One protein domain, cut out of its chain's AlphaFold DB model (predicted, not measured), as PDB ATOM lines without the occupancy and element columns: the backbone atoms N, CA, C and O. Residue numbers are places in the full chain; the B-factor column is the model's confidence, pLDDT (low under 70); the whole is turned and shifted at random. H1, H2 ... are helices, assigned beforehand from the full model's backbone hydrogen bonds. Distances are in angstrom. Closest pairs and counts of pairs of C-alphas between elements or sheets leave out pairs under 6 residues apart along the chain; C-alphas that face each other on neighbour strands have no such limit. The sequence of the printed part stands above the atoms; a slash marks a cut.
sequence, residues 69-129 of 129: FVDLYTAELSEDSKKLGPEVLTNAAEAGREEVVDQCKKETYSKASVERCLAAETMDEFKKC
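What this domain is: This is residues 69 to 129 of the 129 residues of an uncharacterized protein of Enhygromyxa salina (UniProt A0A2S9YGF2). One long straight helix, H2, makes the long side of an elongated model, and three short helices, H1, H4 and H3, string out along one side of it. Of these, H1 packs on the middle of H2 and forms a helical hairpin with it, while H4 joins H1 to H3; residues 83 to 88 and 105 to 112 stick out. The printed part has 61 residues with four named helices, in the order H1, H2, H3, H4, and no named strand; the class is all helix. It is only just loose, close to compact, with a radius of gyration of the C-alphas of 12.7 A, and spans 38 by 21 by 13 A.

Where its parts are: Find C-alpha 86 at (132.042, 197.246, 162.812); from there H2, residues 86 to 106, runs 30.1 A to C-alpha 106 at (154.981, 200.700, 143.592). H1 is residues 69 to 76, 10.4 A long, and begins at (148.818, 196.485, 159.091). H3 is residues 111 to 118, 10.3 A, and H4 is residues 123 to 126, 4.7 A.

How they stand to each other: Look at residues 93 to 100 of H2, which alone touch H1: the closest C-alphas, of Val 70 and Ala 93, are 5.4 A apart. This hairpin has a steep tilt of 42 degrees, opposite ways. H1 touches H4, closest at the C-alphas of Leu 72 and Met 123, 5.6 A. H3 and H4 only just touch, only at the corner by their link, with 3 pairs of C-alphas within 8 A; the closest are Cys 117 and Phe 126, 5.3 A. H2 and H4 are apart, and H2 and H3 only just so, closest at 8.1 A. In H1, H2 and H3 every O i to N i+4 pair is within hydrogen-bond range; H4 is too short for one.

The domain as a whole: The C-alphas farthest apart, of Lys 83 and Ser 110, are 38.0 A apart. The printed part has no cut and no long link. The mean pLDDT of the printed part is 73.2; look for values under 70 at residues 78 to 86, 107 to 109, 111 to 112 and 129.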
ATOM      1  N   PHE A  69     149.501 195.210 158.858       82.56
ATOM      2  CA  PHE A  69     148.818 196.485 159.091       82.56
ATOM      3  C   PHE A  69     147.425 196.274 159.705       82.56
ATOM      4  O   PHE A  69     147.093 196.955 160.670       82.56
ATOM      5  N   VAL A  70     146.626 195.325 159.200       81.25
ATOM      6  CA  VAL A  70     145.282 195.031 159.741       81.25
ATOM      7  C   VAL A  70     145.355 194.484 161.167       81.25
ATOM      8  O   VAL A  70     144.566 194.905 162.014       81.25
ATOM      9  N   ASP A  71     146.307 193.592 161.445       81.69
ATOM     10  CA  ASP A  71     146.592 193.053 162.782       81.69
ATOM     11  C   ASP A  71     146.921 194.176 163.781       81.69
ATOM     12  O   ASP A  71     146.220 194.351 164.780       81.69
ATOM     13  N   LEU A  72     147.909 195.022 163.460       77.94
ATOM     14  CA  LEU A  72     148.315 196.155 164.300       77.94
ATOM     15  C   LEU A  72     147.214 197.217 164.438       77.94
ATOM     16  O   LEU A  72     146.999 197.736 165.532       77.94
ATOM     17  N   TYR A  73     146.483 197.516 163.360       79.88
ATOM     18  CA  TYR A  73     145.340 198.429 163.389       79.88
ATOM     19  C   TYR A  73     144.253 197.899 164.326       79.88
ATOM     20  O   TYR A  73     143.783 198.628 165.195       79.88
ATOM     21  N   THR A  74     143.905 196.614 164.218       76.69
ATOM     22  CA  THR A  74     142.875 195.982 165.053       76.69
ATOM     23  C   THR A  74     143.308 195.851 166.516       76.69
ATOM     24  O   THR A  74     142.466 195.975 167.408       76.69
ATOM     25  N   ALA A  75     144.605 195.669 166.779       76.56
ATOM     26  CA  ALA A  75     145.174 195.683 168.125       76.56
ATOM     27  C   ALA A  75     145.161 197.089 168.764       76.56
ATOM     28  O   ALA A  75     144.824 197.218 169.940       76.56
ATOM     29  N   GLU A  76     145.458 198.149 167.998       72.94
ATOM     30  CA  GLU A  76     145.384 199.549 168.461       72.94
ATOM     31  C   GLU A  76     143.955 200.120 168.534       72.94
ATOM     32  O   GLU A  76     143.752 201.195 169.112       72.94
ATOM     33  N   LEU A  77     142.939 199.432 167.988       70.81
ATOM     34  CA  LEU A  77     141.537 199.848 168.100       70.81
ATOM     35  C   LEU A  77     141.051 199.791 169.560       70.81
ATOM     36  O   LEU A  77     140.444 198.822 170.029       70.81
ATOM     37  N   SER A  78     141.277 200.908 170.250       61.34
ATOM     38  CA  SER A  78     140.780 201.225 171.588       61.34
ATOM     39  C   SER A  78     139.262 201.033 171.696       61.34
ATOM     40  O   SER A  78     138.530 201.111 170.707       61.34
ATOM     41  N   GLU A  79     138.757 200.821 172.913       60.19
ATOM     42  CA  GLU A  79     137.327 200.563 173.156       60.19
ATOM     43  C   GLU A  79     136.401 201.690 172.661       60.19
ATOM     44  O   GLU A  79     135.280 201.424 172.233       60.19
ATOM     45  N   ASP A  80     136.878 202.937 172.623       58.50
ATOM     46  CA  ASP A  80     136.160 204.051 171.995       58.50
ATOM     47  C   ASP A  80     136.091 203.951 170.466       58.50
ATOM     48  O   ASP A  80     135.056 204.272 169.881       58.50
ATOM     49  N   SER A  81     137.131 203.440 169.806       57.91
ATOM     50  CA  SER A  81     137.102 203.196 168.360       57.91
ATOM     51  C   SER A  81     136.113 202.082 168.007       57.91
ATOM     52  O   SER A  81     135.455 202.170 166.976       57.91
ATOM     53  N   LYS A  82     135.895 201.107 168.904       57.75
ATOM     54  CA  LYS A  82     134.843 200.072 168.784       57.75
ATOM     55  C   LYS A  82     133.405 200.621 168.877       57.75
ATOM     56  O   LYS A  82     132.462 199.863 168.665       57.75
ATOM     57  N   LYS A  83     133.211 201.921 169.161       58.84
ATOM     58  CA  LYS A  83     131.911 202.613 169.008       58.84
ATOM     59  C   LYS A  83     131.631 203.040 167.566       58.84
ATOM     60  O   LYS A  83     130.473 203.297 167.233       58.84
ATOM     61  N   LEU A  84     132.652 203.128 166.709       59.62
ATOM     62  CA  LEU A  84     132.435 203.157 165.265       59.62
ATOM     63  C   LEU A  84     131.880 201.786 164.871       59.62
ATOM     64  O   LEU A  84     132.389 200.760 165.322       59.62
ATOM     65  N   GLY A  85     130.813 201.766 164.070       66.75
ATOM     66  CA  GLY A  85     130.166 200.511 163.681       66.75
ATOM     67  C   GLY A  85     131.171 199.545 163.038       66.75
ATOM     68  O   GLY A  85     132.065 200.011 162.328       66.75
ATOM     69  N   PRO A  86     131.040 198.221 163.249       66.88
ATOM     70  CA  PRO A  86     132.042 197.246 162.812       66.88
ATOM     71  C   PRO A  86     132.339 197.334 161.308       66.88
ATOM     72  O   PRO A  86     133.493 197.233 160.914       66.88
ATOM     73  N   GLU A  87     131.336 197.646 160.481       70.88
ATOM     74  CA  GLU A  87     131.520 197.916 159.048       70.88
ATOM     75  C   GLU A  87     132.513 199.054 158.762       70.88
ATOM     76  O   GLU A  87     133.299 198.951 157.826       70.88
ATOM     77  N   VAL A  88     132.522 200.134 159.550       73.88
ATOM     78  CA  VAL A  88     133.440 201.272 159.349       73.88
ATOM     79  C   VAL A  88     134.876 200.873 159.685       73.88
ATOM     80  O   VAL A  88     135.799 201.261 158.976       73.88
ATOM     81  N   LEU A  89     135.057 200.074 160.740       71.81
ATOM     82  CA  LEU A  89     136.366 199.583 161.170       71.81
ATOM     83  C   LEU A  89     136.950 198.587 160.166       71.81
ATOM     84  O   LEU A  89     138.112 198.726 159.789       71.81
ATOM     85  N   THR A  90     136.136 197.650 159.669       74.25
ATOM     86  CA  THR A  90     136.540 196.721 158.606       74.25
ATOM     87  C   THR A  90     136.889 197.473 157.322       74.25
ATOM     88  O   THR A  90     137.972 197.269 156.786       74.25
ATOM     89  N   ASN A  91     136.046 198.410 156.863       76.19
ATOM     90  CA  ASN A  91     136.344 199.206 155.664       76.19
ATOM     91  C   ASN A  91     137.635 200.035 155.811       76.19
ATOM     92  O   ASN A  91     138.412 200.122 154.864       76.19
ATOM     93  N   ALA A  92     137.894 200.624 156.985       76.19
ATOM     94  CA  ALA A  92     139.125 201.377 157.235       76.19
ATOM     95  C   ALA A  92     140.371 200.473 157.255       76.19
ATOM     96  O   ALA A  92     141.399 200.831 156.678       76.19
ATOM     97  N   ALA A  93     140.268 199.290 157.868       75.69
ATOM     98  CA  ALA A  93     141.336 198.299 157.885       75.69
ATOM     99  C   ALA A  93     141.638 197.755 156.475       75.69
ATOM    100  O   ALA A  93     142.801 197.669 156.090       75.69
ATOM    101  N   GLU A  94     140.612 197.439 155.678       77.56
ATOM    102  CA  GLU A  94     140.788 196.931 154.312       77.56
ATOM    103  C   GLU A  94     141.304 197.994 153.336       77.56
ATOM    104  O   GLU A  94     142.176 197.685 152.524       77.56
ATOM    105  N   ALA A  95     140.853 199.249 153.450       80.06
ATOM    106  CA  ALA A  95     141.398 200.355 152.663       80.06
ATOM    107  C   ALA A  95     142.882 200.604 152.988       80.06
ATOM    108  O   ALA A  95     143.702 200.733 152.080       80.06
ATOM    109  N   GLY A  96     143.250 200.599 154.276       78.19
ATOM    110  CA  GLY A  96     144.648 200.726 154.696       78.19
ATOM    111  C   GLY A  96     145.511 199.528 154.279       78.19
ATOM    112  O   GLY A  96     146.639 199.720 153.829       78.19
ATOM    113  N   ARG A  97     144.971 198.299 154.324       78.75
ATOM    114  CA  ARG A  97     145.623 197.098 153.769       78.75
ATOM    115  C   ARG A  97     145.942 197.284 152.290       78.75
ATOM    116  O   ARG A  97     147.059 196.994 151.870       78.75
ATOM    117  N   GLU A  98     144.967 197.729 151.501       78.75
ATOM    118  CA  GLU A  98     145.128 197.890 150.055       78.75
ATOM    119  C   GLU A  98     146.158 198.977 149.717       78.75
ATOM    120  O   GLU A  98     147.037 198.734 148.891       78.75
ATOM    121  N   GLU A  99     146.138 200.115 150.422       81.00
ATOM    122  CA  GLU A  99     147.120 201.195 150.250       81.00
ATOM    123  C   GLU A  99     148.548 200.769 150.638       81.00
ATOM    124  O   GLU A  99     149.493 201.031 149.893       81.00
ATOM    125  N   VAL A 100     148.725 200.043 151.750       80.19
ATOM    126  CA  VAL A 100     150.032 199.492 152.162       80.19
ATOM    127  C   VAL A 100     150.563 198.484 151.135       80.19
ATOM    128  O   VAL A 100     151.744 198.513 150.782       80.19
ATOM    129  N   VAL A 101     149.699 197.607 150.609       78.38
ATOM    130  CA  VAL A 101     150.066 196.620 149.579       78.38
ATOM    131  C   VAL A 101     150.424 197.297 148.251       78.38
ATOM    132  O   VAL A 101     151.367 196.866 147.582       78.38
ATOM    133  N   ASP A 102     149.681 198.328 147.851       79.50
ATOM    134  CA  ASP A 102     149.907 199.085 146.619       79.50
ATOM    135  C   ASP A 102     151.202 199.911 146.684       79.50
ATOM    136  O   ASP A 102     152.030 199.806 145.776       79.50
ATOM    137  N   GLN A 103     151.454 200.630 147.785       77.00
ATOM    138  CA  GLN A 103     152.723 201.339 147.983       77.00
ATOM    139  C   GLN A 103     153.917 200.378 148.038       77.00
ATOM    140  O   GLN A 103     154.919 200.617 147.364       77.00
ATOM    141  N   CYS A 104     153.786 199.238 148.730       76.44
ATOM    142  CA  CYS A 104     154.831 198.212 148.764       76.44
ATOM    143  C   CYS A 104     155.223 197.719 147.357       76.44
ATOM    144  O   CYS A 104     156.408 197.551 147.054       76.44
ATOM    145  N   LYS A 105     154.229 197.548 146.470       75.56
ATOM    146  CA  LYS A 105     154.431 197.155 145.066       75.56
ATOM    147  C   LYS A 105     154.999 198.282 144.197       75.56
ATOM    148  O   LYS A 105     155.817 197.994 143.326       75.56
ATOM    149  N   LYS A 106     154.567 199.533 144.398       76.62
ATOM    150  CA  LYS A 106     154.981 200.700 143.592       76.62
ATOM    151  C   LYS A 106     156.415 201.139 143.859       76.62
ATOM    152  O   LYS A 106     157.156 201.376 142.912       76.62
ATOM    153  N   GLU A 107     156.801 201.219 145.128       68.38
ATOM    154  CA  GLU A 107     158.134 201.666 145.553       68.38
ATOM    155  C   GLU A 107     159.203 200.570 145.367       68.38
ATOM    156  O   GLU A 107     160.402 200.841 145.426       68.38
ATOM    157  N   THR A 108     158.805 199.316 145.095       67.69
ATOM    158  CA  THR A 108     159.710 198.153 144.976       67.69
ATOM    159  C   THR A 108     160.618 197.976 146.201       67.69
ATOM    160  O   THR A 108     161.820 197.736 146.075       67.69
ATOM    161  N   TYR A 109     160.042 198.073 147.405       69.31
ATOM    162  CA  TYR A 109     160.790 197.903 148.653       69.31
ATOM    163  C   TYR A 109     161.601 196.601 148.660       69.31
ATOM    164  O   TYR A 109     161.112 195.529 148.296       69.31
ATOM    165  N   SER A 110     162.846 196.680 149.127       70.00
ATOM    166  CA  SER A 110     163.680 195.501 149.370       70.00
ATOM    167  C   SER A 110     163.013 194.573 150.384       70.00
ATOM    168  O   SER A 110     162.490 195.041 151.399       70.00
ATOM    169  N   LYS A 111     163.112 193.253 150.180       68.50
ATOM    170  CA  LYS A 111     162.558 192.250 151.107       68.50
ATOM    171  C   LYS A 111     163.008 192.485 152.557       68.50
ATOM    172  O   LYS A 111     162.195 192.419 153.466       68.50
ATOM    173  N   ALA A 112     164.270 192.874 152.759       69.62
ATOM    174  CA  ALA A 112     164.822 193.200 154.075       69.62
ATOM    175  C   ALA A 112     164.180 194.427 154.759       69.62
ATOM    176  O   ALA A 112     164.203 194.503 155.985       69.62
ATOM    177  N   SER A 113     163.622 195.382 154.004       71.06
ATOM    178  CA  SER A 113     162.821 196.475 154.575       71.06
ATOM    179  C   SER A 113     161.462 195.936 155.008       71.06
ATOM    180  O   SER A 113     161.107 196.055 156.174       71.06
ATOM    181  N   VAL A 114     160.760 195.225 154.117       74.06
ATOM    182  CA  VAL A 114     159.453 194.618 154.422       74.06
ATOM    183  C   VAL A 114     159.531 193.660 155.617       74.06
ATOM    184  O   VAL A 114     158.674 193.713 156.490       74.06
ATOM    185  N   GLU A 115     160.590 192.854 155.738       76.50
ATOM    186  CA  GLU A 115     160.819 191.972 156.893       76.50
ATOM    187  C   GLU A 115     161.059 192.736 158.210       76.50
ATOM    188  O   GLU A 115     160.660 192.241 159.261       76.50
ATOM    189  N   ARG A 116     161.625 193.956 158.186       76.62
ATOM    190  CA  ARG A 116     161.661 194.823 159.383       76.62
ATOM    191  C   ARG A 116     160.279 195.361 159.731       76.62
ATOM    192  O   ARG A 116     159.922 195.369 160.901       76.62
ATOM    193  N   CYS A 117     159.502 195.781 158.736       76.50
ATOM    194  CA  CYS A 117     158.172 196.341 158.970       76.50
ATOM    195  C   CYS A 117     157.186 195.264 159.456       76.50
ATOM    196  O   CYS A 117     156.331 195.533 160.292       76.50
ATOM    197  N   LEU A 118     157.361 194.013 159.014       79.06
ATOM    198  CA  LEU A 118     156.658 192.841 159.548       79.06
ATOM    199  C   LEU A 118     157.013 192.536 161.014       79.06
ATOM    200  O   LEU A 118     156.186 191.974 161.730       79.06
ATOM    201  N   ALA A 119     158.217 192.909 161.456       80.31
ATOM    202  CA  ALA A 119     158.666 192.772 162.839       80.31
ATOM    203  C   ALA A 119     158.218 193.930 163.754       80.31
ATOM    204  O   ALA A 119     158.534 193.902 164.941       80.31
ATOM    205  N   ALA A 120     157.491 194.931 163.238       78.19
ATOM    206  CA  ALA A 120     156.959 196.018 164.054       78.19
ATOM    207  C   ALA A 120     155.898 195.505 165.045       78.19
ATOM    208  O   ALA A 120     154.934 194.832 164.662       78.19
ATOM    209  N   GLU A 121     156.062 195.860 166.321       76.44
ATOM    210  CA  GLU A 121     155.125 195.508 167.397       76.44
ATOM    211  C   GLU A 121     154.001 196.546 167.541       76.44
ATOM    212  O   GLU A 121     152.947 196.254 168.105       76.44
ATOM    213  N   THR A 122     154.201 197.750 166.996       74.94
ATOM    214  CA  THR A 122     153.257 198.871 167.061       74.94
ATOM    215  C   THR A 122     153.014 199.494 165.687       74.94
ATOM    216  O   THR A 122     153.878 199.477 164.807       74.94
ATOM    217  N   MET A 123     151.842 200.105 165.484       72.94
ATOM    218  CA  MET A 123     151.529 200.767 164.212       72.94
ATOM    219  C   MET A 123     152.318 202.077 164.007       72.94
ATOM    220  O   MET A 123     152.444 202.544 162.877       72.94
ATOM    221  N   ASP A 124     152.880 202.663 165.069       74.44
ATOM    222  CA  ASP A 124     153.813 203.794 164.984       74.44
ATOM    223  C   ASP A 124     155.184 203.369 164.425       74.44
ATOM    224  O   ASP A 124     155.722 204.045 163.552       74.44
ATOM    225  N   GLU A 125     155.722 202.218 164.843       73.38
ATOM    226  CA  GLU A 125     156.926 201.637 164.229       73.38
ATOM    227  C   GLU A 125     156.677 201.195 162.788       73.38
ATOM    228  O   GLU A 125     157.485 201.483 161.906       73.38
ATOM    229  N   PHE A 126     155.527 200.570 162.526       75.25
ATOM    230  CA  PHE A 126     155.131 200.138 161.185       75.25
ATOM    231  C   PHE A 126     155.082 201.303 160.179       75.25
ATOM    232  O   PHE A 126     155.478 201.149 159.027       75.25
ATOM    233  N   LYS A 127     154.647 202.495 160.616       71.75
ATOM    234  CA  LYS A 127     154.578 203.718 159.791       71.75
ATOM    235  C   LYS A 127     155.931 204.396 159.530       71.75
ATOM    236  O   LYS A 127     155.984 205.311 158.712       71.75
ATOM    237  N   LYS A 128     157.005 204.014 160.229       70.31
ATOM    238  CA  LYS A 128     158.336 204.660 160.155       70.31
ATOM    239  C   LYS A 128     159.322 203.967 159.204       70.31
ATOM    240  O   LYS A 128     160.498 204.335 159.204       70.31
ATOM    241  N   CYS A 129     158.877 202.937 158.489       65.94
ATOM    242  CA  CYS A 129     159.711 201.814 158.067       65.94
ATOM    243  C   CYS A 129     160.154 201.844 156.585       65.94
ATOM    244  O   CYS A 129     159.311 202.169 155.721       65.94
TER     245      CYS A 129